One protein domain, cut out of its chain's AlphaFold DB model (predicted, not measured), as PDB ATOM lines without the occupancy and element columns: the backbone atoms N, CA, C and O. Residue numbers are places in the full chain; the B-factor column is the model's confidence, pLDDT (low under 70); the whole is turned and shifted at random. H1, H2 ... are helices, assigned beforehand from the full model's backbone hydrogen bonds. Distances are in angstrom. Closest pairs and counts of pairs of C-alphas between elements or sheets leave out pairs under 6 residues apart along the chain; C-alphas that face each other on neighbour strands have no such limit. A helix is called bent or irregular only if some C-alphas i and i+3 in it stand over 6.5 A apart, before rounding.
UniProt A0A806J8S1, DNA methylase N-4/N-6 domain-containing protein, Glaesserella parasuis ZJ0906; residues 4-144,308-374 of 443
ATOM      1  N   LEU A   4     261.341 253.691 207.863       89.69
ATOM      2  CA  LEU A   4     261.331 253.073 206.539       89.69
ATOM      3  C   LEU A   4     262.669 252.410 206.160       89.69
ATOM      4  O   LEU A   4     262.669 251.352 205.535       89.69
ATOM      5  N   ILE A   5     263.806 253.013 206.523       91.06
ATOM      6  CA  ILE A   5     265.140 252.473 206.215       91.06
ATOM      7  C   ILE A   5     265.370 251.194 207.018       91.06
ATOM      8  O   ILE A   5     265.811 250.195 206.458       91.06
ATOM      9  N   GLU A   6     265.021 251.208 208.304       92.56
ATOM     10  CA  GLU A   6     265.144 250.042 209.183       92.56
ATOM     11  C   GLU A   6     264.230 248.900 208.717       92.56
ATOM     12  O   GLU A   6     264.685 247.763 208.579       92.56
ATOM     13  N   LEU A   7     262.974 249.207 208.364       94.12
ATOM     14  CA  LEU A   7     262.053 248.244 207.752       94.12
ATOM     15  C   LEU A   7     262.624 247.667 206.457       94.12
ATOM     16  O   LEU A   7     262.618 246.454 206.264       94.12
ATOM     17  N   THR A   8     263.127 248.525 205.573       92.25
ATOM     18  CA  THR A   8     263.704 248.110 204.291       92.25
ATOM     19  C   THR A   8     264.900 247.192 204.515       92.25
ATOM     20  O   THR A   8     264.979 246.139 203.888       92.25
ATOM     21  N   HIS A   9     265.800 247.537 205.437       90.44
ATOM     22  CA  HIS A   9     266.940 246.698 205.795       90.44
ATOM     23  C   HIS A   9     266.489 245.331 206.322       90.44
ATOM     24  O   HIS A   9     266.986 244.302 205.864       90.44
ATOM     25  N   LYS A  10     265.500 245.300 207.224       92.19
ATOM     26  CA  LYS A  10     264.980 244.041 207.763       92.19
ATOM     27  C   LYS A  10     264.297 243.195 206.694       92.19
ATOM     28  O   LYS A  10     264.529 241.996 206.620       92.19
ATOM     29  N   LEU A  11     263.499 243.797 205.817       91.88
ATOM     30  CA  LEU A  11     262.887 243.074 204.704       91.88
ATOM     31  C   LEU A  11     263.955 242.531 203.746       91.88
ATOM     32  O   LEU A  11     263.852 241.381 203.337       91.88
ATOM     33  N   LYS A  12     265.018 243.288 203.446       87.38
ATOM     34  CA  LYS A  12     266.151 242.794 202.640       87.38
ATOM     35  C   LYS A  12     266.837 241.583 203.264       87.38
ATOM     36  O   LYS A  12     267.199 240.662 202.537       87.38
ATOM     37  N   GLU A  13     267.008 241.594 204.583       85.94
ATOM     38  CA  GLU A  13     267.540 240.468 205.355       85.94
ATOM     39  C   GLU A  13     266.625 239.240 205.246       85.94
ATOM     40  O   GLU A  13     267.109 238.149 204.956       85.94
ATOM     41  N   ILE A  14     265.309 239.422 205.402       87.44
ATOM     42  CA  ILE A  14     264.311 238.341 205.316       87.44
ATOM     43  C   ILE A  14     264.230 237.762 203.900       87.44
ATOM     44  O   ILE A  14     264.226 236.547 203.721       87.44
ATOM     45  N   PHE A  15     264.196 238.619 202.877       81.31
ATOM     46  CA  PHE A  15     264.232 238.200 201.472       81.31
ATOM     47  C   PHE A  15     265.602 237.654 201.055       81.31
ATOM     48  O   PHE A  15     265.736 237.120 199.955       81.31
ATOM     49  N   GLN A  16     266.616 237.801 201.914       74.25
ATOM     50  CA  GLN A  16     268.004 237.413 201.674       74.25
ATOM     51  C   GLN A  16     268.596 238.041 200.397       74.25
ATOM     52  O   GLN A  16     269.526 237.498 199.804       74.25
ATOM     53  N   ILE A  17     268.080 239.201 199.970       70.31
ATOM     54  CA  ILE A  17     268.524 239.906 198.751       70.31
ATOM     55  C   ILE A  17     269.788 240.738 198.967       70.31
ATOM     56  O   ILE A  17     270.469 241.083 198.010       70.31
ATOM     57  N   ASN A  18     270.166 241.000 200.219       61.62
ATOM     58  CA  ASN A  18     271.502 241.503 200.556       61.62
ATOM     59  C   ASN A  18     272.618 240.488 200.235       61.62
ATOM     60  O   ASN A  18     273.794 240.811 200.362       61.62
ATOM     61  N   ARG A  19     272.251 239.273 199.811       61.22
ATOM     62  CA  ARG A  19     273.154 238.204 199.384       61.22
ATOM     63  C   ARG A  19     273.074 237.973 197.867       61.22
ATOM     64  O   ARG A  19     273.200 236.841 197.411       61.22
ATOM     65  N   ALA A  20     272.843 239.039 197.093       51.19
ATOM     66  CA  ALA A  20     272.661 239.003 195.636       51.19
ATOM     67  C   ALA A  20     273.853 238.420 194.848       51.19
ATOM     68  O   ALA A  20     273.705 238.051 193.687       51.19
ATOM     69  N   ASP A  21     275.014 238.278 195.488       52.78
ATOM     70  CA  ASP A  21     276.215 237.697 194.887       52.78
ATOM     71  C   ASP A  21     276.177 236.156 194.846       52.78
ATOM     72  O   ASP A  21     277.171 235.541 194.492       52.78
ATOM     73  N   LEU A  22     275.073 235.503 195.245       56.69
ATOM     74  CA  LEU A  22     274.975 234.039 195.367       56.69
ATOM     75  C   LEU A  22     274.255 233.370 194.181       56.69
ATOM     76  O   LEU A  22     273.043 233.172 194.227       56.69
ATOM     77  N   ASP A  23     274.970 232.949 193.137       57.78
ATOM     78  CA  ASP A  23     274.367 232.312 191.943       57.78
ATOM     79  C   ASP A  23     274.176 230.778 192.068       57.78
ATOM     80  O   ASP A  23     274.744 229.990 191.309       57.78
ATOM     81  N   PHE A  24     273.383 230.313 193.041       56.06
ATOM     82  CA  PHE A  24     273.055 228.882 193.182       56.06
ATOM     83  C   PHE A  24     271.679 228.611 193.799       56.06
ATOM     84  O   PHE A  24     271.125 229.429 194.531       56.06
ATOM     85  N   GLY A  25     271.122 227.423 193.536       63.22
ATOM     86  CA  GLY A  25     269.852 226.977 194.123       63.22
ATOM     87  C   GLY A  25     268.709 227.981 193.915       63.22
ATOM     88  O   GLY A  25     268.527 228.508 192.817       63.22
ATOM     89  N   ILE A  26     267.943 228.262 194.977       65.00
ATOM     90  CA  ILE A  26     266.880 229.282 194.951       65.00
ATOM     91  C   ILE A  26     267.423 230.714 194.815       65.00
ATOM     92  O   ILE A  26     266.750 231.569 194.242       65.00
ATOM     93  N   TYR A  27     268.652 230.975 195.269       67.19
ATOM     94  CA  TYR A  27     269.247 232.313 195.230       67.19
ATOM     95  C   TYR A  27     269.440 232.812 193.806       67.19
ATOM     96  O   TYR A  27     269.224 233.985 193.547       67.19
ATOM     97  N   ARG A  28     269.681 231.920 192.842       66.62
ATOM     98  CA  ARG A  28     269.693 232.285 191.419       66.62
ATOM     99  C   ARG A  28     268.378 232.932 190.963       66.62
ATOM    100  O   ARG A  28     268.379 233.911 190.215       66.62
ATOM    101  N   ILE A  29     267.247 232.409 191.437       70.12
ATOM    102  CA  ILE A  29     265.915 232.941 191.117       70.12
ATOM    103  C   ILE A  29     265.698 234.278 191.834       70.12
ATOM    104  O   ILE A  29     265.231 235.230 191.211       70.12
ATOM    105  N   LEU A  30     266.085 234.365 193.111       69.88
ATOM    106  CA  LEU A  30     266.009 235.603 193.893       69.88
ATOM    107  C   LEU A  30     266.864 236.717 193.279       69.88
ATOM    108  O   LEU A  30     266.376 237.829 193.099       69.88
ATOM    109  N   ASN A  31     268.096 236.413 192.872       70.31
ATOM    110  CA  ASN A  31     269.029 237.369 192.279       70.31
ATOM    111  C   ASN A  31     268.510 237.917 190.955       70.31
ATOM    112  O   ASN A  31     268.602 239.121 190.725       70.31
ATOM    113  N   THR A  32     267.881 237.069 190.133       73.81
ATOM    114  CA  THR A  32     267.256 237.485 188.862       73.81
ATOM    115  C   THR A  32     266.180 238.555 189.078       73.81
ATOM    116  O   THR A  32     265.932 239.376 188.201       73.81
ATOM    117  N   ARG A  33     265.543 238.569 190.255       77.75
ATOM    118  CA  ARG A  33     264.486 239.519 190.632       77.75
ATOM    119  C   ARG A  33     264.938 240.527 191.691       77.75
ATOM    120  O   ARG A  33     264.123 241.318 192.154       77.75
ATOM    121  N   SER A  34     266.219 240.540 192.066       79.00
ATOM    122  CA  SER A  34     266.731 241.359 193.174       79.00
ATOM    123  C   SER A  34     266.470 242.850 192.958       79.00
ATOM    124  O   SER A  34     265.987 243.520 193.865       79.00
ATOM    125  N   GLN A  35     266.678 243.348 191.736       82.44
ATOM    126  CA  GLN A  35     266.393 244.736 191.358       82.44
ATOM    127  C   GLN A  35     264.902 245.084 191.460       82.44
ATOM    128  O   GLN A  35     264.552 246.190 191.867       82.44
ATOM    129  N   GLU A  36     264.010 244.150 191.117       85.25
ATOM    130  CA  GLU A  36     262.562 244.352 191.234       85.25
ATOM    131  C   GLU A  36     262.138 244.423 192.704       85.25
ATOM    132  O   GLU A  36     261.357 245.299 193.072       85.25
ATOM    133  N   ILE A  37     262.698 243.554 193.553       85.19
ATOM    134  CA  ILE A  37     262.452 243.560 195.001       85.19
ATOM    135  C   ILE A  37     263.010 244.844 195.624       85.19
ATOM    136  O   ILE A  37     262.317 245.507 196.391       85.19
ATOM    137  N   GLU A  38     264.228 245.241 195.258       87.12
ATOM    138  CA  GLU A  38     264.870 246.478 195.712       87.12
ATOM    139  C   GLU A  38     264.027 247.706 195.350       87.12
ATOM    140  O   GLU A  38     263.740 248.551 196.203       87.12
ATOM    141  N   LYS A  39     263.565 247.783 194.097       89.81
ATOM    142  CA  LYS A  39     262.669 248.842 193.626       89.81
ATOM    143  C   LYS A  39     261.339 248.821 194.374       89.81
ATOM    144  O   LYS A  39     260.846 249.877 194.771       89.81
ATOM    145  N   TYR A  40     260.770 247.638 194.596       91.06
ATOM    146  CA  TYR A  40     259.529 247.503 195.345       91.06
ATOM    147  C   TYR A  40     259.684 248.038 196.773       91.06
ATOM    148  O   TYR A  40     258.893 248.877 197.191       91.06
ATOM    149  N   LEU A  41     260.723 247.622 197.502       90.62
ATOM    150  CA  LEU A  41     260.951 248.034 198.891       90.62
ATOM    151  C   LEU A  41     261.279 249.528 199.022       90.62
ATOM    152  O   LEU A  41     260.788 250.181 199.939       90.62
ATOM    153  N   SER A  42     262.085 250.076 198.108       88.56
ATOM    154  CA  SER A  42     262.563 251.464 198.191       88.56
ATOM    155  C   SER A  42     261.598 252.502 197.610       88.56
ATOM    156  O   SER A  42     261.600 253.645 198.063       88.56
ATOM    157  N   GLN A  43     260.780 252.135 196.619       90.12
ATOM    158  CA  GLN A  43     259.921 253.077 195.887       90.12
ATOM    159  C   GLN A  43     258.440 252.715 195.995       90.12
ATOM    160  O   GLN A  43     257.631 253.544 196.413       90.12
ATOM    161  N   THR A  44     258.069 251.483 195.639       92.38
ATOM    162  CA  THR A  44     256.656 251.082 195.535       92.38
ATOM    163  C   THR A  44     255.983 250.951 196.897       92.38
ATOM    164  O   THR A  44     254.858 251.410 197.062       92.38
ATOM    165  N   LEU A  45     256.659 250.365 197.884       92.06
ATOM    166  CA  LEU A  45     256.133 250.179 199.231       92.06
ATOM    167  C   LEU A  45     255.785 251.533 199.881       92.06
ATOM    168  O   LEU A  45     254.629 251.691 200.275       92.06
ATOM    169  N   PRO A  46     256.682 252.544 199.914       91.31
ATOM    170  CA  PRO A  46     256.327 253.869 200.424       91.31
ATOM    171  C   PRO A  46     255.164 254.530 199.682       91.31
ATOM    172  O   PRO A  46     254.299 255.142 200.303       91.31
ATOM    173  N   GLN A  47     255.115 254.392 198.352       90.12
ATOM    174  CA  GLN A  47     254.006 254.919 197.550       90.12
ATOM    175  C   GLN A  47     252.678 254.257 197.922       90.12
ATOM    176  O   GLN A  47     251.687 254.958 198.107       90.12
ATOM    177  N   LYS A  48     252.664 252.933 198.103       91.06
ATOM    178  CA  LYS A  48     251.474 252.188 198.526       91.06
ATOM    179  C   LYS A  48     251.002 252.578 199.922       91.06
ATOM    180  O   LYS A  48     249.802 252.731 200.117       91.06
ATOM    181  N   VAL A  49     251.917 252.778 200.876       90.62
ATOM    182  CA  VAL A  49     251.551 253.260 202.222       90.62
ATOM    183  C   VAL A  49     250.929 254.652 202.142       90.62
ATOM    184  O   VAL A  49     249.863 254.879 202.713       90.62
ATOM    185  N   LYS A  50     251.545 255.569 201.387       86.69
ATOM    186  CA  LYS A  50     251.013 256.925 201.192       86.69
ATOM    187  C   LYS A  50     249.647 256.929 200.521       86.69
ATOM    188  O   LYS A  50     248.778 257.674 200.952       86.69
ATOM    189  N   GLN A  51     249.454 256.099 199.501       85.69
ATOM    190  CA  GLN A  51     248.174 255.973 198.815       85.69
ATOM    191  C   GLN A  51     247.094 255.435 199.764       85.69
ATOM    192  O   GLN A  51     246.065 256.076 199.949       85.69
ATOM    193  N   ALA A  52     247.375 254.336 200.470       85.31
ATOM    194  CA  ALA A  52     246.432 253.728 201.407       85.31
ATOM    195  C   ALA A  52     246.019 254.663 202.563       85.31
ATOM    196  O   ALA A  52     244.875 254.614 203.012       85.31
ATOM    197  N   LEU A  53     246.920 255.538 203.027       82.69
ATOM    198  CA  LEU A  53     246.596 256.573 204.020       82.69
ATOM    199  C   LEU A  53     245.905 257.801 203.396       82.69
ATOM    200  O   LEU A  53     245.086 258.451 204.052       82.69
ATOM    201  N   GLY A  54     246.238 258.126 202.145       69.44
ATOM    202  CA  GLY A  54     245.879 259.368 201.466       69.44
ATOM    203  C   GLY A  54     244.552 259.358 200.709       69.44
ATOM    204  O   GLY A  54     243.987 260.436 200.528       69.44
ATOM    205  N   ASP A  55     244.017 258.202 200.308       65.50
ATOM    206  CA  ASP A  55     242.841 258.130 199.421       65.50
ATOM    207  C   ASP A  55     241.602 258.872 199.978       65.50
ATOM    208  O   ASP A  55     240.882 259.499 199.215       65.50
ATOM    209  N   ASN A  56     241.410 258.935 201.304       57.66
ATOM    210  CA  ASN A  56     240.324 259.723 201.927       57.66
ATOM    211  C   ASN A  56     240.772 261.067 202.536       57.66
ATOM    212  O   ASN A  56     239.961 261.978 202.704       57.66
ATOM    213  N   GLN A  57     242.044 261.214 202.931       64.62
ATOM    214  CA  GLN A  57     242.553 262.480 203.489       64.62
ATOM    215  C   GLN A  57     242.811 263.525 202.400       64.62
ATOM    216  O   GLN A  57     242.691 264.720 202.658       64.62
ATOM    217  N   SER A  58     243.146 263.087 201.185       67.12
ATOM    218  CA  SER A  58     243.366 263.960 200.034       67.12
ATOM    219  C   SER A  58     242.092 264.699 199.619       67.12
ATOM    220  O   SER A  58     242.167 265.903 199.391       67.12
ATOM    221  N   GLU A  59     240.929 264.040 199.622       68.62
ATOM    222  CA  GLU A  59     239.634 264.686 199.357       68.62
ATOM    223  C   GLU A  59     239.262 265.716 200.435       68.62
ATOM    224  O   GLU A  59     238.881 266.839 200.106       68.62
ATOM    225  N   GLN A  60     239.440 265.391 201.722       72.69
ATOM    226  CA  GLN A  60     239.205 266.344 202.817       72.69
ATOM    227  C   GLN A  60     240.154 267.544 202.764       72.69
ATOM    228  O   GLN A  60     239.718 268.687 202.903       72.69
ATOM    229  N   ILE A  61     241.450 267.307 202.532       79.06
ATOM    230  CA  ILE A  61     242.443 268.378 202.400       79.06
ATOM    231  C   ILE A  61     242.148 269.229 201.162       79.06
ATOM    232  O   ILE A  61     242.268 270.448 201.247       79.06
ATOM    233  N   ALA A  62     241.736 268.633 200.040       81.88
ATOM    234  CA  ALA A  62     241.337 269.367 198.840       81.88
ATOM    235  C   ALA A  62     240.088 270.229 199.091       81.88
ATOM    236  O   ALA A  62     240.057 271.391 198.683       81.88
ATOM    237  N   GLY A  63     239.101 269.705 199.825       84.50
ATOM    238  CA  GLY A  63     237.932 270.461 200.280       84.50
ATOM    239  C   GLY A  63     238.320 271.660 201.147       84.50
ATOM    240  O   GLY A  63     237.952 272.792 200.838       84.50
ATOM    241  N   TRP A  64     239.158 271.451 202.168       87.81
ATOM    242  CA  TRP A  64     239.656 272.544 203.011       87.81
ATOM    243  C   TRP A  64     240.542 273.532 202.254       87.81
ATOM    244  O   TRP A  64     240.522 274.716 202.569       87.81
ATOM    245  N   GLN A  65     241.301 273.091 201.251       87.69
ATOM    246  CA  GLN A  65     242.069 273.983 200.378       87.69
ATOM    247  C   GLN A  65     241.153 274.858 199.518       87.69
ATOM    248  O   GLN A  65     241.410 276.052 199.388       87.69
ATOM    249  N   ALA A  66     240.069 274.301 198.976       89.12
ATOM    250  CA  ALA A  66     239.077 275.072 198.234       89.12
ATOM    251  C   ALA A  66     238.363 276.094 199.136       89.12
ATOM    252  O   ALA A  66     238.232 277.261 198.761       89.12
ATOM    253  N   GLU A  67     237.969 275.691 200.348       89.44
ATOM    254  CA  GLU A  67     237.397 276.593 201.357       89.44
ATOM    255  C   GLU A  67     238.387 277.677 201.794       89.44
ATOM    256  O   GLU A  67     238.004 278.832 201.976       89.44
ATOM    257  N   LEU A  68     239.668 277.333 201.930       89.69
ATOM    258  CA  LEU A  68     240.739 278.261 202.277       89.69
ATOM    259  C   LEU A  68     240.932 279.317 201.186       89.69
ATOM    260  O   LEU A  68     241.043 280.500 201.501       89.69
ATOM    261  N   GLU A  69     240.932 278.925 199.913       89.62
ATOM    262  CA  GLU A  69     241.026 279.870 198.796       89.62
ATOM    263  C   GLU A  69     239.794 280.782 198.703       89.62
ATOM    264  O   GLU A  69     239.932 281.986 198.473       89.62
ATOM    265  N   GLN A  70     238.591 280.260 198.965       89.69
ATOM    266  CA  GLN A  70     237.387 281.091 199.073       89.69
ATOM    267  C   GLN A  70     237.457 282.060 200.262       89.69
ATOM    268  O   GLN A  70     237.139 283.240 200.113       89.69
ATOM    269  N   ALA A  71     237.918 281.597 201.425       87.62
ATOM    270  CA  ALA A  71     238.061 282.419 202.624       87.62
ATOM    271  C   ALA A  71     239.109 283.531 202.448       87.62
ATOM    272  O   ALA A  71     238.901 284.645 202.929       87.62
ATOM    273  N   LYS A  72     240.205 283.269 201.721       88.31
ATOM    274  CA  LYS A  72     241.196 284.293 201.353       88.31
ATOM    275  C   LYS A  72     240.602 285.359 200.435       88.31
ATOM    276  O   LYS A  72     240.818 286.540 200.689       88.31
ATOM    277  N   LYS A  73     239.835 284.962 199.410       87.94
ATOM    278  CA  LYS A  73     239.158 285.910 198.506       87.94
ATOM    279  C   LYS A  73     238.156 286.790 199.251       87.94
ATOM    280  O   LYS A  73     238.208 288.005 199.111       87.94
ATOM    281  N   GLN A  74     237.326 286.202 200.116       86.38
ATOM    282  CA  GLN A  74     236.389 286.964 200.953       86.38
ATOM    283  C   GLN A  74     237.103 287.943 201.895       86.38
ATOM    284  O   GLN A  74     236.644 289.068 202.066       86.38
ATOM    285  N   ALA A  75     238.234 287.551 202.492       83.88
ATOM    286  CA  ALA A  75     239.024 288.455 203.329       83.88
ATOM    287  C   ALA A  75     239.567 289.651 202.523       83.88
ATOM    288  O   ALA A  75     239.440 290.788 202.972       83.88
ATOM    289  N   GLN A  76     240.081 289.408 201.309       84.44
ATOM    290  CA  GLN A  76     240.566 290.463 200.409       84.44
ATOM    291  C   GLN A  76     239.454 291.420 199.967       84.44
ATOM    292  O   GLN A  76     239.660 292.631 199.973       84.44
ATOM    293  N   GLU A  77     238.274 290.902 199.620       85.00
ATOM    294  CA  GLU A  77     237.107 291.709 199.226       85.00
ATOM    295  C   GLU A  77     236.592 292.600 200.368       85.00
ATOM    296  O   GLU A  77     236.105 293.702 200.125       85.00
ATOM    297  N   LEU A  78     236.750 292.156 201.617       84.00
ATOM    298  CA  LEU A  78     236.406 292.918 202.822       84.00
ATOM    299  C   LEU A  78     237.525 293.872 203.286       84.00
ATOM    300  O   LEU A  78     237.373 294.530 204.314       84.00
ATOM    301  N   GLY A  79     238.645 293.955 202.558       78.56
ATOM    302  CA  GLY A  79     239.792 294.801 202.911       78.56
ATOM    303  C   GLY A  79     240.591 294.312 204.127       78.56
ATOM    304  O   GLY A  79     241.364 295.078 204.699       78.56
ATOM    305  N   ILE A  80     240.402 293.054 204.533       81.31
ATOM    306  CA  ILE A  80     241.109 292.410 205.645       81.31
ATOM    307  C   ILE A  80     242.323 291.668 205.077       81.31
ATOM    308  O   ILE A  80     242.211 290.946 204.086       81.31
ATOM    309  N   ASP A  81     243.488 291.803 205.718       77.88
ATOM    310  CA  ASP A  81     244.664 291.000 205.366       77.88
ATOM    311  C   ASP A  81     244.326 289.499 205.522       77.88
ATOM    312  O   ASP A  81     243.954 289.069 206.621       77.88
ATOM    313  N   PRO A  82     244.455 288.676 204.462       75.75
ATOM    314  CA  PRO A  82     244.188 287.239 204.513       75.75
ATOM    315  C   PRO A  82     244.896 286.508 205.652       75.75
ATOM    316  O   PRO A  82     244.353 285.538 206.175       75.75
ATOM    317  N   ASN A  83     246.075 286.978 206.066       74.44
ATOM    318  CA  ASN A  83     246.839 286.370 207.154       74.44
ATOM    319  C   ASN A  83     246.287 286.702 208.547       74.44
ATOM    320  O   ASN A  83     246.652 286.034 209.511       74.44
ATOM    321  N   GLN A  84     245.418 287.707 208.671       78.19
ATOM    322  CA  GLN A  84     244.775 288.106 209.929       78.19
ATOM    323  C   GLN A  84     243.340 287.578 210.059       78.19
ATOM    324  O   GLN A  84     242.732 287.713 211.119       78.19
ATOM    325  N   SER A  85     242.793 286.957 209.008       85.75
ATOM    326  CA  SER A  85     241.460 286.352 209.047       85.75
ATOM    327  C   SER A  85     241.454 285.097 209.935       85.75
ATOM    328  O   SER A  85     242.140 284.122 209.605       85.75
ATOM    329  N   PRO A  86     240.643 285.051 211.013       84.88
ATOM    330  CA  PRO A  86     240.575 283.892 211.908       84.88
ATOM    331  C   PRO A  86     240.212 282.596 211.175       84.88
ATOM    332  O   PRO A  86     240.769 281.539 211.453       84.88
ATOM    333  N   LYS A  87     239.328 282.689 210.173       85.94
ATOM    334  CA  LYS A  87     238.886 281.545 209.365       85.94
ATOM    335  C   LYS A  87     239.996 281.009 208.456       85.94
ATOM    336  O   LYS A  87     240.092 279.801 208.257       85.94
ATOM    337  N   VAL A  88     240.851 281.889 207.922       87.25
ATOM    338  CA  VAL A  88     242.014 281.478 207.116       87.25
ATOM    339  C   VAL A  88     243.049 280.794 208.003       87.25
ATOM    340  O   VAL A  88     243.513 279.714 207.647       87.25
ATOM    341  N   GLN A  89     243.356 281.357 209.175       86.75
ATOM    342  CA  GLN A  89     244.288 280.751 210.132       86.75
ATOM    343  C   GLN A  89     243.799 279.382 210.630       86.75
ATOM    344  O   GLN A  89     244.581 278.434 210.701       86.75
ATOM    345  N   GLU A  90     242.502 279.240 210.915       87.88
ATOM    346  CA  GLU A  90     241.905 277.969 211.334       87.88
ATOM    347  C   GLU A  90     242.020 276.895 210.240       87.88
ATOM    348  O   GLU A  90     242.440 275.770 210.515       87.88
ATOM    349  N   LEU A  91     241.696 277.236 208.986       86.38
ATOM    350  CA  LEU A  91     241.807 276.314 207.851       86.38
ATOM    351  C   LEU A  91     243.268 275.955 207.539       86.38
ATOM    352  O   LEU A  91     243.557 274.788 207.269       86.38
ATOM    353  N   GLN A  92     244.200 276.913 207.630       86.56
ATOM    354  CA  GLN A  92     245.640 276.642 207.511       86.56
ATOM    355  C   GLN A  92     246.097 275.649 208.580       86.56
ATOM    356  O   GLN A  92     246.714 274.634 208.249       86.56
ATOM    357  N   SER A  93     245.731 275.895 209.840       85.38
ATOM    358  CA  SER A  93     246.083 275.022 210.959       85.38
ATOM    359  C   SER A  93     245.488 273.620 210.802       85.38
ATOM    360  O   SER A  93     246.201 272.634 210.977       85.38
ATOM    361  N   LYS A  94     244.220 273.502 210.383       83.56
ATOM    362  CA  LYS A  94     243.567 272.210 210.099       83.56
ATOM    363  C   LYS A  94     244.291 271.421 209.008       83.56
ATOM    364  O   LYS A  94     244.537 270.227 209.178       83.56
ATOM    365  N   ILE A  95     244.679 272.078 207.913       83.81
ATOM    366  CA  ILE A  95     245.417 271.439 206.814       83.81
ATOM    367  C   ILE A  95     246.811 270.993 207.277       83.81
ATOM    368  O   ILE A  95     247.233 269.880 206.956       83.81
ATOM    369  N   GLU A  96     247.535 271.825 208.027       83.31
ATOM    370  CA  GLU A  96     248.856 271.466 208.559       83.31
ATOM    371  C   GLU A  96     248.787 270.315 209.562       83.31
ATOM    372  O   GLU A  96     249.575 269.373 209.465       83.31
ATOM    373  N   GLN A  97     247.820 270.338 210.481       79.81
ATOM    374  CA  GLN A  97     247.601 269.256 211.442       79.81
ATOM    375  C   GLN A  97     247.250 267.942 210.742       79.81
ATOM    376  O   GLN A  97     247.807 266.901 211.091       79.81
ATOM    377  N   ALA A  98     246.398 267.978 209.715       76.69
ATOM    378  CA  ALA A  98     246.054 266.790 208.937       76.69
ATOM    379  C   ALA A  98     247.267 266.215 208.188       76.69
ATOM    380  O   ALA A  98     247.494 265.003 208.219       76.69
ATOM    381  N   LYS A  99     248.095 267.076 207.578       77.12
ATOM    382  CA  LYS A  99     249.352 266.666 206.928       77.12
ATOM    383  C   LYS A  99     250.344 266.066 207.923       77.12
ATOM    384  O   LYS A  99     250.950 265.038 207.628       77.12
ATOM    385  N   LYS A 100     250.495 266.674 209.103       77.19
ATOM    386  CA  LYS A 100     251.381 266.173 210.162       77.19
ATOM    387  C   LYS A 100     250.913 264.814 210.685       77.19
ATOM    388  O   LYS A 100     251.704 263.880 210.721       77.19
ATOM    389  N   GLY A 101     249.619 264.672 210.973       76.06
ATOM    390  CA  GLY A 101     249.030 263.397 211.385       76.06
ATOM    391  C   GLY A 101     249.207 262.295 210.336       76.06
ATOM    392  O   GLY A 101     249.483 261.154 210.690       76.06
ATOM    393  N   SER A 102     249.123 262.617 209.040       76.50
ATOM    394  CA  SER A 102     249.408 261.651 207.968       76.50
ATOM    395  C   SER A 102     250.850 261.135 208.010       76.50
ATOM    396  O   SER A 102     251.066 259.937 207.831       76.50
ATOM    397  N   ALA A 103     251.831 262.010 208.245       80.19
ATOM    398  CA  ALA A 103     253.240 261.622 208.335       80.19
ATOM    399  C   ALA A 103     253.528 260.767 209.583       80.19
ATOM    400  O   ALA A 103     254.311 259.813 209.526       80.19
ATOM    401  N   ASP A 104     252.856 261.067 210.697       85.38
ATOM    402  CA  ASP A 104     252.951 260.282 211.929       85.38
ATOM    403  C   ASP A 104     252.347 258.880 211.741       85.38
ATOM    404  O   ASP A 104     252.967 257.886 212.127       85.38
ATOM    405  N   HIS A 105     251.191 258.766 211.073       86.31
ATOM    406  CA  HIS A 105     250.598 257.467 210.733       86.31
ATOM    407  C   HIS A 105     251.466 256.665 209.761       86.31
ATOM    408  O   HIS A 105     251.637 255.465 209.962       86.31
ATOM    409  N   GLU A 106     252.052 257.303 208.744       89.69
ATOM    410  CA  GLU A 106     252.992 256.647 207.826       89.69
ATOM    411  C   GLU A 106     254.179 256.055 208.604       89.69
ATOM    412  O   GLU A 106     254.503 254.871 208.477       89.69
ATOM    413  N   THR A 107     254.773 256.851 209.494       91.69
ATOM    414  CA  THR A 107     255.875 256.411 210.360       91.69
ATOM    415  C   THR A 107     255.449 255.269 211.285       91.69
ATOM    416  O   THR A 107     256.204 254.312 211.481       91.69
ATOM    417  N   ALA A 108     254.232 255.329 211.830       92.00
ATOM    418  CA  ALA A 108     253.685 254.287 212.687       92.00
ATOM    419  C   ALA A 108     253.454 252.972 211.929       92.00
ATOM    420  O   ALA A 108     253.791 251.913 212.461       92.00
ATOM    421  N   VAL A 109     252.960 253.016 210.685       94.12
ATOM    422  CA  VAL A 109     252.818 251.826 209.827       94.12
ATOM    423  C   VAL A 109     254.176 251.159 209.621       94.12
ATOM    424  O   VAL A 109     254.296 249.955 209.854       94.12
ATOM    425  N   TYR A 110     255.218 251.917 209.258       95.56
ATOM    426  CA  TYR A 110     256.559 251.347 209.077       95.56
ATOM    427  C   TYR A 110     257.106 250.725 210.359       95.56
ATOM    428  O   TYR A 110     257.640 249.616 210.319       95.56
ATOM    429  N   ARG A 111     256.924 251.400 211.497       95.62
ATOM    430  CA  ARG A 111     257.328 250.887 212.809       95.62
ATOM    431  C   ARG A 111     256.634 249.563 213.129       95.62
ATOM    432  O   ARG A 111     257.303 248.608 213.506       95.62
ATOM    433  N   HIS A 112     255.317 249.477 212.944       96.06
ATOM    434  CA  HIS A 112     254.562 248.248 213.211       96.06
ATOM    435  C   HIS A 112     254.965 247.099 212.284       96.06
ATOM    436  O   HIS A 112     255.141 245.976 212.752       96.06
ATOM    437  N   LEU A 113     255.174 247.370 210.991       96.75
ATOM    438  CA  LEU A 113     255.697 246.373 210.054       96.75
ATOM    439  C   LEU A 113     257.077 245.873 210.498       96.75
ATOM    440  O   LEU A 113     257.306 244.665 210.533       96.75
ATOM    441  N   LEU A 114     257.977 246.783 210.878       96.19
ATOM    442  CA  LEU A 114     259.321 246.435 211.333       96.19
ATOM    443  C   LEU A 114     259.267 245.578 212.599       96.19
ATOM    444  O   LEU A 114     259.918 244.535 212.653       96.19
ATOM    445  N   THR A 115     258.477 245.984 213.595       94.75
ATOM    446  CA  THR A 115     258.297 245.225 214.840       94.75
ATOM    447  C   THR A 115     257.728 243.837 214.563       94.75
ATOM    448  O   THR A 115     258.252 242.854 215.084       94.75
ATOM    449  N   PHE A 116     256.696 243.742 213.721       95.31
ATOM    450  CA  PHE A 116     256.073 242.476 213.352       95.31
ATOM    451  C   PHE A 116     257.078 241.529 212.687       95.31
ATOM    452  O   PHE A 116     257.338 240.441 213.198       95.31
ATOM    453  N   PHE A 117     257.699 241.946 211.582       95.44
ATOM    454  CA  PHE A 117     258.617 241.080 210.846       95.44
ATOM    455  C   PHE A 117     259.890 240.757 211.632       95.44
ATOM    456  O   PHE A 117     260.403 239.653 211.502       95.44
ATOM    457  N   SER A 118     260.376 241.664 212.485       93.25
ATOM    458  CA  SER A 118     261.541 241.380 213.335       93.25
ATOM    459  C   SER A 118     261.250 240.363 214.428       93.25
ATOM    460  O   SER A 118     262.134 239.599 214.786       93.25
ATOM    461  N   ARG A 119     260.026 240.339 214.958       90.81
ATOM    462  CA  ARG A 119     259.638 239.395 216.009       90.81
ATOM    463  C   ARG A 119     259.556 237.961 215.508       90.81
ATOM    464  O   ARG A 119     259.903 237.035 216.228       90.81
ATOM    465  N   TYR A 120     259.023 237.789 214.307       91.19
ATOM    466  CA  TYR A 120     258.738 236.471 213.755       91.19
ATOM    467  C   TYR A 120     259.837 235.963 212.824       91.19
ATOM    468  O   TYR A 120     259.634 234.930 212.199       91.19
ATOM    469  N   TYR A 121     260.969 236.669 212.714       89.56
ATOM    470  CA  TYR A 121     262.114 236.248 211.914       89.56
ATOM    471  C   TYR A 121     263.421 236.365 212.699       89.56
ATOM    472  O   TYR A 121     263.862 237.469 213.038       89.56
ATOM    473  N   GLU A 122     264.066 235.224 212.914       82.81
ATOM    474  CA  GLU A 122     265.294 235.088 213.692       82.81
ATOM    475  C   GLU A 122     266.290 234.210 212.929       82.81
ATOM    476  O   GLU A 122     265.983 233.081 212.571       82.81
ATOM    477  N   GLU A 123     267.470 234.763 212.625       73.44
ATOM    478  CA  GLU A 123     268.606 234.052 212.008       73.44
ATOM    479  C   GLU A 123     268.297 233.223 210.739       73.44
ATOM    480  O   GLU A 123     269.019 232.288 210.405       73.44
ATOM    481  N   GLY A 124     267.273 233.600 209.968       74.50
ATOM    482  CA  GLY A 124     266.872 232.864 208.763       74.50
ATOM    483  C   GLY A 124     265.638 231.989 208.936       74.50
ATOM    484  O   GLY A 124     265.189 231.414 207.948       74.50
ATOM    485  N   ASP A 125     265.081 231.912 210.141       79.38
ATOM    486  CA  ASP A 125     263.925 231.091 210.473       79.38
ATOM    487  C   ASP A 125     262.700 231.928 210.879       79.38
ATOM    488  O   ASP A 125     262.815 233.028 211.427       79.38
ATOM    489  N   PHE A 126     261.508 231.389 210.616       87.69
ATOM    490  CA  PHE A 126     260.223 231.959 211.005       87.69
ATOM    491  C   PHE A 126     259.633 231.237 212.212       87.69
ATOM    492  O   PHE A 126     258.964 230.210 212.067       87.69
ATOM    493  N   ILE A 127     259.834 231.811 213.398       85.00
ATOM    494  CA  ILE A 127     259.464 231.198 214.677       85.00
ATOM    495  C   ILE A 127     258.277 231.932 215.303       85.00
ATOM    496  O   ILE A 127     258.195 233.160 215.307       85.00
ATOM    497  N   SER A 128     257.346 231.173 215.880       81.94
ATOM    498  CA  SER A 128     256.234 231.729 216.652       81.94
ATOM    499  C   SER A 128     256.723 232.347 217.964       81.94
ATOM    500  O   SER A 128     256.997 231.626 218.919       81.94
ATOM    501  N   GLN A 129     256.740 233.679 218.051       79.69
ATOM    502  CA  GLN A 129     257.065 234.415 219.278       79.69
ATOM    503  C   GLN A 129     255.878 235.243 219.797       79.69
ATOM    504  O   GLN A 129     255.984 236.450 220.022       79.69
ATOM    505  N   ARG A 130     254.706 234.619 219.972       79.50
ATOM    506  CA  ARG A 130     253.544 235.318 220.545       79.50
ATOM    507  C   ARG A 130     253.812 235.711 221.992       79.50
ATOM    508  O   ARG A 130     254.124 234.848 222.812       79.50
ATOM    509  N   ARG A 131     253.600 236.986 222.312       71.38
ATOM    510  CA  ARG A 131     253.701 237.526 223.673       71.38
ATOM    511  C   ARG A 131     252.389 238.189 224.089       71.38
ATOM    512  O   ARG A 131     251.759 238.862 223.275       71.38
ATOM    513  N   TYR A 132     251.983 237.992 225.341       69.75
ATOM    514  CA  TYR A 132     251.018 238.862 226.028       69.75
ATOM    515  C   TYR A 132     251.752 240.046 226.684       69.75
ATOM    516  O   TYR A 132     252.976 240.112 226.614       69.75
ATOM    517  N   LYS A 133     251.031 240.986 227.325       65.25
ATOM    518  CA  LYS A 133     251.650 242.110 228.063       65.25
ATOM    519  C   LYS A 133     252.767 241.586 228.995       65.25
ATOM    520  O   LYS A 133     252.489 240.791 229.890       65.25
ATOM    521  N   GLY A 134     254.009 242.033 228.776       64.69
ATOM    522  CA  GLY A 134     255.217 241.550 229.467       64.69
ATOM    523  C   GLY A 134     255.984 240.464 228.691       64.69
ATOM    524  O   GLY A 134     255.956 240.430 227.465       64.69
ATOM    525  N   ASP A 135     256.671 239.569 229.411       63.88
ATOM    526  CA  ASP A 135     257.509 238.493 228.839       63.88
ATOM    527  C   ASP A 135     256.809 237.117 228.776       63.88
ATOM    528  O   ASP A 135     257.455 236.077 228.649       63.88
ATOM    529  N   THR A 136     255.474 237.076 228.863       70.69
ATOM    530  CA  THR A 136     254.721 235.806 228.889       70.69
ATOM    531  C   THR A 136     254.375 235.325 227.480       70.69
ATOM    532  O   THR A 136     253.679 236.018 226.734       70.69
ATOM    533  N   TYR A 137     254.820 234.115 227.129       73.00
ATOM    534  CA  TYR A 137     254.517 233.474 225.847       73.00
ATOM    535  C   TYR A 137     253.064 233.000 225.755       73.00
ATOM    536  O   TYR A 137     252.518 232.438 226.704       73.00
ATOM    537  N   ALA A 138     252.457 233.175 224.581       78.56
ATOM    538  CA  ALA A 138     251.119 232.675 224.284       78.56
ATOM    539  C   ALA A 138     251.183 231.489 223.318       78.56
ATOM    540  O   ALA A 138     251.587 231.635 222.164       78.56
ATOM    541  N   VAL A 139     250.724 230.319 223.752       79.81
ATOM    542  CA  VAL A 139     250.612 229.149 222.875       79.81
ATOM    543  C   VAL A 139     249.154 229.005 222.425       79.81
ATOM    544  O   VAL A 139     248.267 228.964 223.277       79.81
ATOM    545  N   PRO A 140     248.863 228.946 221.108       73.50
ATOM    546  CA  PRO A 140     247.514 228.665 220.633       73.50
ATOM    547  C   PRO A 140     247.085 227.266 221.073       73.50
ATOM    548  O   PRO A 140     247.733 226.284 220.717       73.50
ATOM    549  N   TYR A 141     245.986 227.206 221.814       80.25
ATOM    550  CA  TYR A 141     245.409 226.004 222.401       80.25
ATOM    551  C   TYR A 141     243.922 225.951 222.047       80.25
ATOM    552  O   TYR A 141     243.226 226.959 222.206       80.25
ATOM    553  N   ALA A 142     243.443 224.819 221.534       82.81
ATOM    554  CA  ALA A 142     242.065 224.645 221.073       82.81
ATOM    555  C   ALA A 142     241.208 223.805 222.036       82.81
ATOM    556  O   ALA A 142     240.057 223.510 221.718       82.81
ATOM    557  N   GLY A 143     241.734 223.451 223.212       85.25
ATOM    558  CA  GLY A 143     241.030 222.627 224.198       85.25
ATOM    559  C   GLY A 143     241.528 221.184 224.285       85.25
ATOM    560  O   GLY A 143     240.847 220.362 224.889       85.25
ATOM    561  N   GLU A 144     242.669 220.852 223.679       86.38
ATOM    562  CA  GLU A 144     243.241 219.504 223.706       86.38
ATOM    563  C   GLU A 144     243.744 219.119 225.104       86.38
ATOM    564  O   GLU A 144     244.536 219.847 225.671       86.38
ATOM    565  N   ASP A 308     253.726 225.969 206.075       94.56
ATOM    566  CA  ASP A 308     252.720 226.968 205.662       94.56
ATOM    567  C   ASP A 308     253.055 228.393 206.161       94.56
ATOM    568  O   ASP A 308     252.434 228.900 207.097       94.56
ATOM    569  N   LEU A 309     254.081 229.035 205.580       94.69
ATOM    570  CA  LEU A 309     254.533 230.361 206.039       94.69
ATOM    571  C   LEU A 309     253.437 231.426 205.924       94.69
ATOM    572  O   LEU A 309     253.250 232.250 206.816       94.69
ATOM    573  N   GLY A 310     252.689 231.394 204.819       96.62
ATOM    574  CA  GLY A 310     251.634 232.366 204.553       96.62
ATOM    575  C   GLY A 310     250.488 232.278 205.556       96.62
ATOM    576  O   GLY A 310     250.010 233.308 206.027       96.62
ATOM    577  N   GLY A 311     250.028 231.072 205.901       95.62
ATOM    578  CA  GLY A 311     249.023 230.909 206.948       95.62
ATOM    579  C   GLY A 311     249.565 231.254 208.334       95.62
ATOM    580  O   GLY A 311     248.858 231.901 209.105       95.62
ATOM    581  N   PHE A 312     250.815 230.888 208.635       94.12
ATOM    582  CA  PHE A 312     251.480 231.246 209.889       94.12
ATOM    583  C   PHE A 312     251.526 232.763 210.099       94.12
ATOM    584  O   PHE A 312     250.885 233.260 211.024       94.12
ATOM    585  N   LEU A 313     252.169 233.510 209.198       96.00
ATOM    586  CA  LEU A 313     252.326 234.956 209.353       96.00
ATOM    587  C   LEU A 313     250.986 235.700 209.362       96.00
ATOM    588  O   LEU A 313     250.864 236.705 210.049       96.00
ATOM    589  N   ARG A 314     249.950 235.219 208.659       96.75
ATOM    590  CA  ARG A 314     248.607 235.830 208.736       96.75
ATOM    591  C   ARG A 314     247.971 235.665 210.116       96.75
ATOM    592  O   ARG A 314     247.399 236.624 210.628       96.75
ATOM    593  N   ARG A 315     248.089 234.482 210.731       93.62
ATOM    594  CA  ARG A 315     247.596 234.246 212.101       93.62
ATOM    595  C   ARG A 315     248.360 235.092 213.117       93.62
ATOM    596  O   ARG A 315     247.746 235.651 214.023       93.62
ATOM    597  N   GLU A 316     249.673 235.204 212.946       92.81
ATOM    598  CA  GLU A 316     250.513 236.062 213.781       92.81
ATOM    599  C   GLU A 316     250.186 237.546 213.596       92.81
ATOM    600  O   GLU A 316     250.102 238.277 214.577       92.81
ATOM    601  N   LEU A 317     249.921 237.990 212.365       95.50
ATOM    602  CA  LEU A 317     249.511 239.362 212.068       95.50
ATOM    603  C   LEU A 317     248.173 239.700 212.731       95.50
ATOM    604  O   LEU A 317     248.036 240.763 213.332       95.50
ATOM    605  N   ASP A 318     247.195 238.794 212.661       93.69
ATOM    606  CA  ASP A 318     245.908 238.975 213.337       93.69
ATOM    607  C   ASP A 318     246.082 239.090 214.857       93.69
ATOM    608  O   ASP A 318     245.434 239.927 215.488       93.69
ATOM    609  N   PHE A 319     246.954 238.273 215.455       91.00
ATOM    610  CA  PHE A 319     247.270 238.358 216.882       91.00
ATOM    611  C   PHE A 319     247.984 239.673 217.226       91.00
ATOM    612  O   PHE A 319     247.599 240.343 218.182       91.00
ATOM    613  N   TYR A 320     248.979 240.065 216.433       92.12
ATOM    614  CA  TYR A 320     249.743 241.299 216.608       92.12
ATOM    615  C   TYR A 320     248.841 242.537 216.565       92.12
ATOM    616  O   TYR A 320     248.859 243.349 217.486       92.12
ATOM    617  N   ILE A 321     247.985 242.646 215.542       92.62
ATOM    618  CA  ILE A 321     247.057 243.774 215.395       92.62
ATOM    619  C   ILE A 321     246.127 243.872 216.607       92.62
ATOM    620  O   ILE A 321     245.945 244.961 217.143       92.62
ATOM    621  N   LYS A 322     245.562 242.748 217.064       89.44
ATOM    622  CA  LYS A 322     244.611 242.729 218.185       89.44
ATOM    623  C   LYS A 322     245.234 243.100 219.529       89.44
ATOM    624  O   LYS A 322     244.533 243.658 220.360       89.44
ATOM    625  N   ASN A 323     246.499 242.748 219.755       85.50
ATOM    626  CA  ASN A 323     247.138 242.924 221.061       85.50
ATOM    627  C   ASN A 323     248.015 244.177 221.157       85.50
ATOM    628  O   ASN A 323     248.180 244.699 222.256       85.50
ATOM    629  N   GLU A 324     248.598 244.645 220.049       86.00
ATOM    630  CA  GLU A 324     249.612 245.714 220.078       86.00
ATOM    631  C   GLU A 324     249.246 246.969 219.301       86.00
ATOM    632  O   GLU A 324     249.829 248.023 219.541       86.00
ATOM    633  N   VAL A 325     248.306 246.870 218.362       87.44
ATOM    634  CA  VAL A 325     247.893 248.013 217.534       87.44
ATOM    635  C   VAL A 325     246.508 248.497 217.953       87.44
ATOM    636  O   VAL A 325     246.264 249.694 218.079       87.44
ATOM    637  N   MET A 326     245.598 247.561 218.219       83.75
ATOM    638  CA  MET A 326     244.278 247.851 218.758       83.75
ATOM    639  C   MET A 326     244.348 247.935 220.286       83.75
ATOM    640  O   MET A 326     244.425 246.922 220.974       83.75
ATOM    641  N   ASN A 327     244.297 249.152 220.818       73.94
ATOM    642  CA  ASN A 327     244.210 249.388 222.253       73.94
ATOM    643  C   ASN A 327     242.735 249.489 222.680       73.94
ATOM    644  O   ASN A 327     242.020 250.398 222.265       73.94
ATOM    645  N   LEU A 328     242.268 248.538 223.490       68.50
ATOM    646  CA  LEU A 328     240.880 248.488 223.973       68.50
ATOM    647  C   LEU A 328     240.537 249.646 224.921       68.50
ATOM    648  O   LEU A 328     239.394 250.105 224.924       68.50
ATOM    649  N   ASP A 329     241.516 250.150 225.675       66.06
ATOM    650  CA  ASP A 329     241.317 251.275 226.598       66.06
ATOM    651  C   ASP A 329     241.022 252.573 225.827       66.06
ATOM    652  O   ASP A 329     240.222 253.405 226.270       66.06
ATOM    653  N   ASP A 330     241.592 252.696 224.622       66.31
ATOM    654  CA  ASP A 330     241.327 253.800 223.699       66.31
ATOM    655  C   ASP A 330     239.924 253.723 223.098       66.31
ATOM    656  O   ASP A 330     239.451 254.728 222.593       66.31
ATOM    657  N   VAL A 331     239.243 252.569 223.149       66.31
ATOM    658  CA  VAL A 331     237.859 252.405 222.666       66.31
ATOM    659  C   VAL A 331     236.843 252.817 223.734       66.31
ATOM    660  O   VAL A 331     235.779 253.341 223.406       66.31
ATOM    661  N   GLN A 332     237.161 252.607 225.013       63.50
ATOM    662  CA  GLN A 332     236.242 252.888 226.124       63.50
ATOM    663  C   GLN A 332     236.229 254.363 226.551       63.50
ATOM    664  O   GLN A 332     235.198 254.851 227.004       63.50
ATOM    665  N   ASN A 333     237.340 255.088 226.383       62.72
ATOM    666  CA  ASN A 333     237.505 256.458 226.892       62.72
ATOM    667  C   ASN A 333     237.332 257.555 225.821       62.72
ATOM    668  O   ASN A 333     237.838 258.672 225.961       62.72
ATOM    669  N   ILE A 334     236.629 257.251 224.728       61.06
ATOM    670  CA  ILE A 334     236.507 258.155 223.582       61.06
ATOM    671  C   ILE A 334     235.513 259.280 223.872       61.06
ATOM    672  O   ILE A 334     234.317 259.047 224.011       61.06
ATOM    673  N   SER A 335     235.995 260.524 223.849       63.19
ATOM    674  CA  SER A 335     235.138 261.720 223.815       63.19
ATOM    675  C   SER A 335     234.815 262.199 222.388       63.19
ATOM    676  O   SER A 335     233.835 262.913 222.205       63.19
ATOM    677  N   HIS A 336     235.586 261.794 221.364       66.12
ATOM    678  CA  HIS A 336     235.382 262.160 219.950       66.12
ATOM    679  C   HIS A 336     235.748 261.000 219.009       66.12
ATOM    680  O   HIS A 336     236.793 260.393 219.187       66.12
ATOM    681  N   PHE A 337     234.960 260.721 217.965       73.12
ATOM    682  CA  PHE A 337     235.188 259.570 217.066       73.12
ATOM    683  C   PHE A 337     236.382 259.706 216.096       73.12
ATOM    684  O   PHE A 337     236.882 258.696 215.604       73.12
ATOM    685  N   ALA A 338     236.869 260.921 215.828       69.62
ATOM    686  CA  ALA A 338     237.907 261.154 214.814       69.62
ATOM    687  C   ALA A 338     239.259 260.439 215.083       69.62
ATOM    688  O   ALA A 338     239.808 259.850 214.150       69.62
ATOM    689  N   PRO A 339     239.803 260.400 216.320       72.19
ATOM    690  CA  PRO A 339     241.008 259.624 216.636       72.19
ATOM    691  C   PRO A 339     240.840 258.110 216.442       72.19
ATOM    692  O   PRO A 339     241.774 257.440 216.004       72.19
ATOM    693  N   LEU A 340     239.648 257.566 216.719       77.12
ATOM    694  CA  LEU A 340     239.357 256.149 216.490       77.12
ATOM    695  C   LEU A 340     239.375 255.822 214.997       77.12
ATOM    696  O   LEU A 340     239.969 254.827 214.590       77.12
ATOM    697  N   GLU A 341     238.760 256.673 214.176       78.62
ATOM    698  CA  GLU A 341     238.766 256.509 212.724       78.62
ATOM    699  C   GLU A 341     240.194 256.534 212.158       78.62
ATOM    700  O   GLU A 341     240.558 255.680 211.348       78.62
ATOM    701  N   ALA A 342     241.032 257.459 212.633       77.81
ATOM    702  CA  ALA A 342     242.439 257.532 212.254       77.81
ATOM    703  C   ALA A 342     243.211 256.249 212.617       77.81
ATOM    704  O   ALA A 342     243.937 255.706 211.780       77.81
ATOM    705  N   ASN A 343     242.997 255.706 213.821       82.81
ATOM    706  CA  ASN A 343     243.623 254.451 214.236       82.81
ATOM    707  C   ASN A 343     243.129 253.249 213.407       82.81
ATOM    708  O   ASN A 343     243.917 252.407 212.978       82.81
ATOM    709  N   LEU A 344     241.831 253.184 213.095       85.69
ATOM    710  CA  LEU A 344     241.281 252.142 212.221       85.69
ATOM    711  C   LEU A 344     241.883 252.201 210.812       85.69
ATOM    712  O   LEU A 344     242.208 251.155 210.250       85.69
ATOM    713  N   ARG A 345     242.092 253.400 210.258       84.25
ATOM    714  CA  ARG A 345     242.774 253.583 208.964       84.25
ATOM    715  C   ARG A 345     244.230 253.119 209.011       84.25
ATOM    716  O   ARG A 345     244.685 252.452 208.079       84.25
ATOM    717  N   LEU A 346     244.944 253.409 210.100       89.06
ATOM    718  CA  LEU A 346     246.290 252.878 210.333       89.06
ATOM    719  C   LEU A 346     246.270 251.346 210.334       89.06
ATOM    720  O   LEU A 346     247.062 250.732 209.621       89.06
ATOM    721  N   ILE A 347     245.343 250.725 211.070       91.69
ATOM    722  CA  ILE A 347     245.199 249.262 211.144       91.69
ATOM    723  C   ILE A 347     244.882 248.664 209.768       91.69
ATOM    724  O   ILE A 347     245.483 247.660 209.381       91.69
ATOM    725  N   GLN A 348     243.960 249.267 209.013       90.88
ATOM    726  CA  GLN A 348     243.602 248.827 207.661       90.88
ATOM    727  C   GLN A 348     244.803 248.890 206.716       90.88
ATOM    728  O   GLN A 348     245.090 247.912 206.019       90.88
ATOM    729  N   THR A 349     245.538 250.003 206.744       92.25
ATOM    730  CA  THR A 349     246.749 250.194 205.937       92.25
ATOM    731  C   THR A 349     247.815 249.171 206.310       92.25
ATOM    732  O   THR A 349     248.306 248.449 205.443       92.25
ATOM    733  N   LEU A 350     248.125 249.046 207.603       95.06
ATOM    734  CA  LEU A 350     249.077 248.070 208.126       95.06
ATOM    735  C   LEU A 350     248.721 246.653 207.670       95.06
ATOM    736  O   LEU A 350     249.572 245.952 207.127       95.06
ATOM    737  N   ARG A 351     247.461 246.237 207.856       95.81
ATOM    738  CA  ARG A 351     246.984 244.899 207.487       95.81
ATOM    739  C   ARG A 351     247.126 244.650 205.990       95.81
ATOM    740  O   ARG A 351     247.615 243.592 205.609       95.81
ATOM    741  N   SER A 352     246.712 245.604 205.158       95.25
ATOM    742  CA  SER A 352     246.781 245.489 203.697       95.25
ATOM    743  C   SER A 352     248.222 245.276 203.221       95.25
ATOM    744  O   SER A 352     248.526 244.287 202.550       95.25
ATOM    745  N   ILE A 353     249.136 246.139 203.673       95.25
ATOM    746  CA  ILE A 353     250.553 246.093 203.298       95.25
ATOM    747  C   ILE A 353     251.238 244.836 203.841       95.25
ATOM    748  O   ILE A 353     251.976 244.165 203.117       95.25
ATOM    749  N   ALA A 354     250.976 244.474 205.099       96.75
ATOM    750  CA  ALA A 354     251.538 243.270 205.700       96.75
ATOM    751  C   ALA A 354     251.083 242.004 204.959       96.75
ATOM    752  O   ALA A 354     251.904 241.132 204.696       96.75
ATOM    753  N   VAL A 355     249.806 241.902 204.569       97.31
ATOM    754  CA  VAL A 355     249.289 240.750 203.809       97.31
ATOM    755  C   VAL A 355     249.963 240.621 202.444       97.31
ATOM    756  O   VAL A 355     250.254 239.497 202.031       97.31
ATOM    757  N   GLU A 356     250.246 241.731 201.762       95.31
ATOM    758  CA  GLU A 356     250.981 241.718 200.495       95.31
ATOM    759  C   GLU A 356     252.424 241.223 200.683       95.31
ATOM    760  O   GLU A 356     252.860 240.303 199.987       95.31
ATOM    761  N   LEU A 357     253.139 241.758 201.679       94.81
ATOM    762  CA  LEU A 357     254.496 241.317 202.020       94.81
ATOM    763  C   LEU A 357     254.528 239.829 202.405       94.81
ATOM    764  O   LEU A 357     255.381 239.081 201.928       94.81
ATOM    765  N   ILE A 358     253.562 239.374 203.209       96.75
ATOM    766  CA  ILE A 358     253.404 237.963 203.588       96.75
ATOM    767  C   ILE A 358     253.138 237.093 202.362       96.75
ATOM    768  O   ILE A 358     253.684 235.996 202.265       96.75
ATOM    769  N   ALA A 359     252.301 237.543 201.426       95.62
ATOM    770  CA  ALA A 359     252.027 236.792 200.208       95.62
ATOM    771  C   ALA A 359     253.304 236.601 199.383       95.62
ATOM    772  O   ALA A 359     253.548 235.494 198.901       95.62
ATOM    773  N   PHE A 360     254.135 237.637 199.278       91.38
ATOM    774  CA  PHE A 360     255.407 237.547 198.574       91.38
ATOM    775  C   PHE A 360     256.390 236.592 199.274       91.38
ATOM    776  O   PHE A 360     256.907 235.672 198.640       91.38
ATOM    777  N   LEU A 361     256.558 236.705 200.596       91.62
ATOM    778  CA  LEU A 361     257.371 235.768 201.388       91.62
ATOM    779  C   LEU A 361     256.888 234.319 201.251       91.62
ATOM    780  O   LEU A 361     257.676 233.400 201.031       91.62
ATOM    781  N   ALA A 362     255.574 234.109 201.315       93.69
ATOM    782  CA  ALA A 362     254.980 232.788 201.182       93.69
ATOM    783  C   ALA A 362     255.217 232.173 199.797       93.69
ATOM    784  O   ALA A 362     255.313 230.951 199.697       93.69
ATOM    785  N   GLN A 363     255.300 232.965 198.724       90.38
ATOM    786  CA  GLN A 363     255.633 232.442 197.394       90.38
ATOM    787  C   GLN A 363     257.048 231.858 197.366       90.38
ATOM    788  O   GLN A 363     257.232 230.740 196.878       90.38
ATOM    789  N   LEU A 364     258.019 232.577 197.935       85.69
ATOM    790  CA  LEU A 364     259.409 232.124 198.024       85.69
ATOM    791  C   LEU A 364     259.517 230.843 198.852       85.69
ATOM    792  O   LEU A 364     260.081 229.848 198.396       85.69
ATOM    793  N   GLU A 365     258.885 230.822 200.021       88.25
ATOM    794  CA  GLU A 365     258.921 229.662 200.909       88.25
ATOM    795  C   GLU A 365     258.219 228.440 200.311       88.25
ATOM    796  O   GLU A 365     258.723 227.320 200.370       88.25
ATOM    797  N   ASN A 366     257.067 228.632 199.660       91.56
ATOM    798  CA  ASN A 366     256.366 227.534 198.995       91.56
ATOM    799  C   ASN A 366     257.185 226.945 197.844       91.56
ATOM    800  O   ASN A 366     257.085 225.744 197.583       91.56
ATOM    801  N   PHE A 367     257.999 227.756 197.168       86.69
ATOM    802  CA  PHE A 367     258.931 227.259 196.165       86.69
ATOM    803  C   PHE A 367     260.040 226.406 196.801       86.69
ATOM    804  O   PHE A 367     260.274 225.291 196.328       86.69
ATOM    805  N   GLN A 368     260.641 226.849 197.914       82.69
ATOM    806  CA  GLN A 368     261.600 226.042 198.690       82.69
ATOM    807  C   GLN A 368     260.988 224.717 199.140       82.69
ATOM    808  O   GLN A 368     261.529 223.648 198.863       82.69
ATOM    809  N   LYS A 369     259.796 224.772 199.739       89.44
ATOM    810  CA  LYS A 369     259.030 223.594 200.154       89.44
ATOM    811  C   LYS A 369     258.759 222.646 198.989       89.44
ATOM    812  O   LYS A 369     258.867 221.435 199.147       89.44
ATOM    813  N   LYS A 370     258.414 223.165 197.807       89.19
ATOM    814  CA  LYS A 370     258.172 222.344 196.611       89.19
ATOM    815  C   LYS A 370     259.437 221.619 196.154       89.19
ATOM    816  O   LYS A 370     259.345 220.460 195.756       89.19
ATOM    817  N   LEU A 371     260.591 222.284 196.197       82.62
ATOM    818  CA  LEU A 371     261.881 221.659 195.898       82.62
ATOM    819  C   LEU A 371     262.232 220.587 196.931       82.62
ATOM    820  O   LEU A 371     262.599 219.482 196.550       82.62
ATOM    821  N   TRP A 372     262.048 220.894 198.214       83.06
ATOM    822  CA  TRP A 372     262.285 219.969 199.320       83.06
ATOM    823  C   TRP A 372     261.424 218.702 199.229       83.06
ATOM    824  O   TRP A 372     261.916 217.588 199.369       83.06
ATOM    825  N   LEU A 373     260.134 218.859 198.922       88.31
ATOM    826  CA  LEU A 373     259.185 217.754 198.765       88.31
ATOM    827  C   LEU A 373     259.268 217.064 197.398       88.31
ATOM    828  O   LEU A 373     258.474 216.159 197.116       88.31
ATOM    829  N   LYS A 374     260.190 217.481 196.523       87.00
ATOM    830  CA  LYS A 374     260.365 216.836 195.225       87.00
ATOM    831  C   LYS A 374     260.770 215.387 195.468       87.00
ATOM    832  O   LYS A 374     261.806 215.104 196.064       87.00
TER     833      LYS A 374
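AT A GLANCE: This is residues 4 to 144 and 308 to 374 of the 443 residues of the protein "DNA methylase N-4/N-6 domain-containing protein" of Glaesserella parasuis ZJ0906 (UniProt A0A806J8S1). A long helical hairpin, H3b and H4, makes one end of a flat domain; toward the other end H4 continues into a bundle, a group of touching helices or arms, with H1, H3a and H7. H5 packs along H7, H2 lies near H3a, and residues 332 to 338 stick out. The printed part has 208 residues, with seven helices, H1 to H7 in chain order, and no named strand: all helix. It is loose, with a radius of gyration of the C-alphas of 22.6 A and spans of 80 by 46 by 23 A.

IN THESE COORDINATES: H1, residues 4 to 14, begins at C-alpha (261.331, 253.073, 206.539); H2 is residues 25 to 32. H3, residues 34 to 77, was assigned as one helix by its hydrogen bonds but is bent, with C-alphas 53 and 56 7.3 A apart. Its arms are H3a, residues 34 to 53, 27.5 A long and irregular, with C-alphas 42 and 45 6.6 A apart, and H3b, residues 56 to 77, 32.3 A. H4, residues 86 to 119, measures 48.6 A. H5 is residues 309 to 325 and H6 residues 329 to 332. H7, residues 338 to 372, measures 50.3 A and ends at C-alpha (262.285, 219.969, 199.320).

HOW THE PARTS SIT: The hub H4 forms a hairpin with H3b at a shallow tilt of 18 degrees; the closest C-alphas, of Leu 68 and Val 88, are 5.9 A apart. H4 touches H1, closest C-alphas Leu 7 and Leu 114, 4.9 A. H7 touches H5, closest C-alphas Gly 310 and Ala 362, 4.8 A. H6 is close to but not clearly touching H7, with 2 pairs of C-alphas within 8 A. Every O i to N i+4 pair is within hydrogen-bond range in H1, H4, H5 and H7, against 3 of 4 in H2, 14 of 16 in H3a and 17 of 18 in H3b; H6 is too short for one.

THE WHOLE: The C-alphas of Gly 79 and Lys 374 are farthest apart, 81.0 A. Residues 145 to 307 are not printed; C-alphas 144 and 308 are 21.7 A apart. Of the links printed whole, none is long. Mean pLDDT of the printed part is 82.9, with 32 residues under 70, among them 18 to 28.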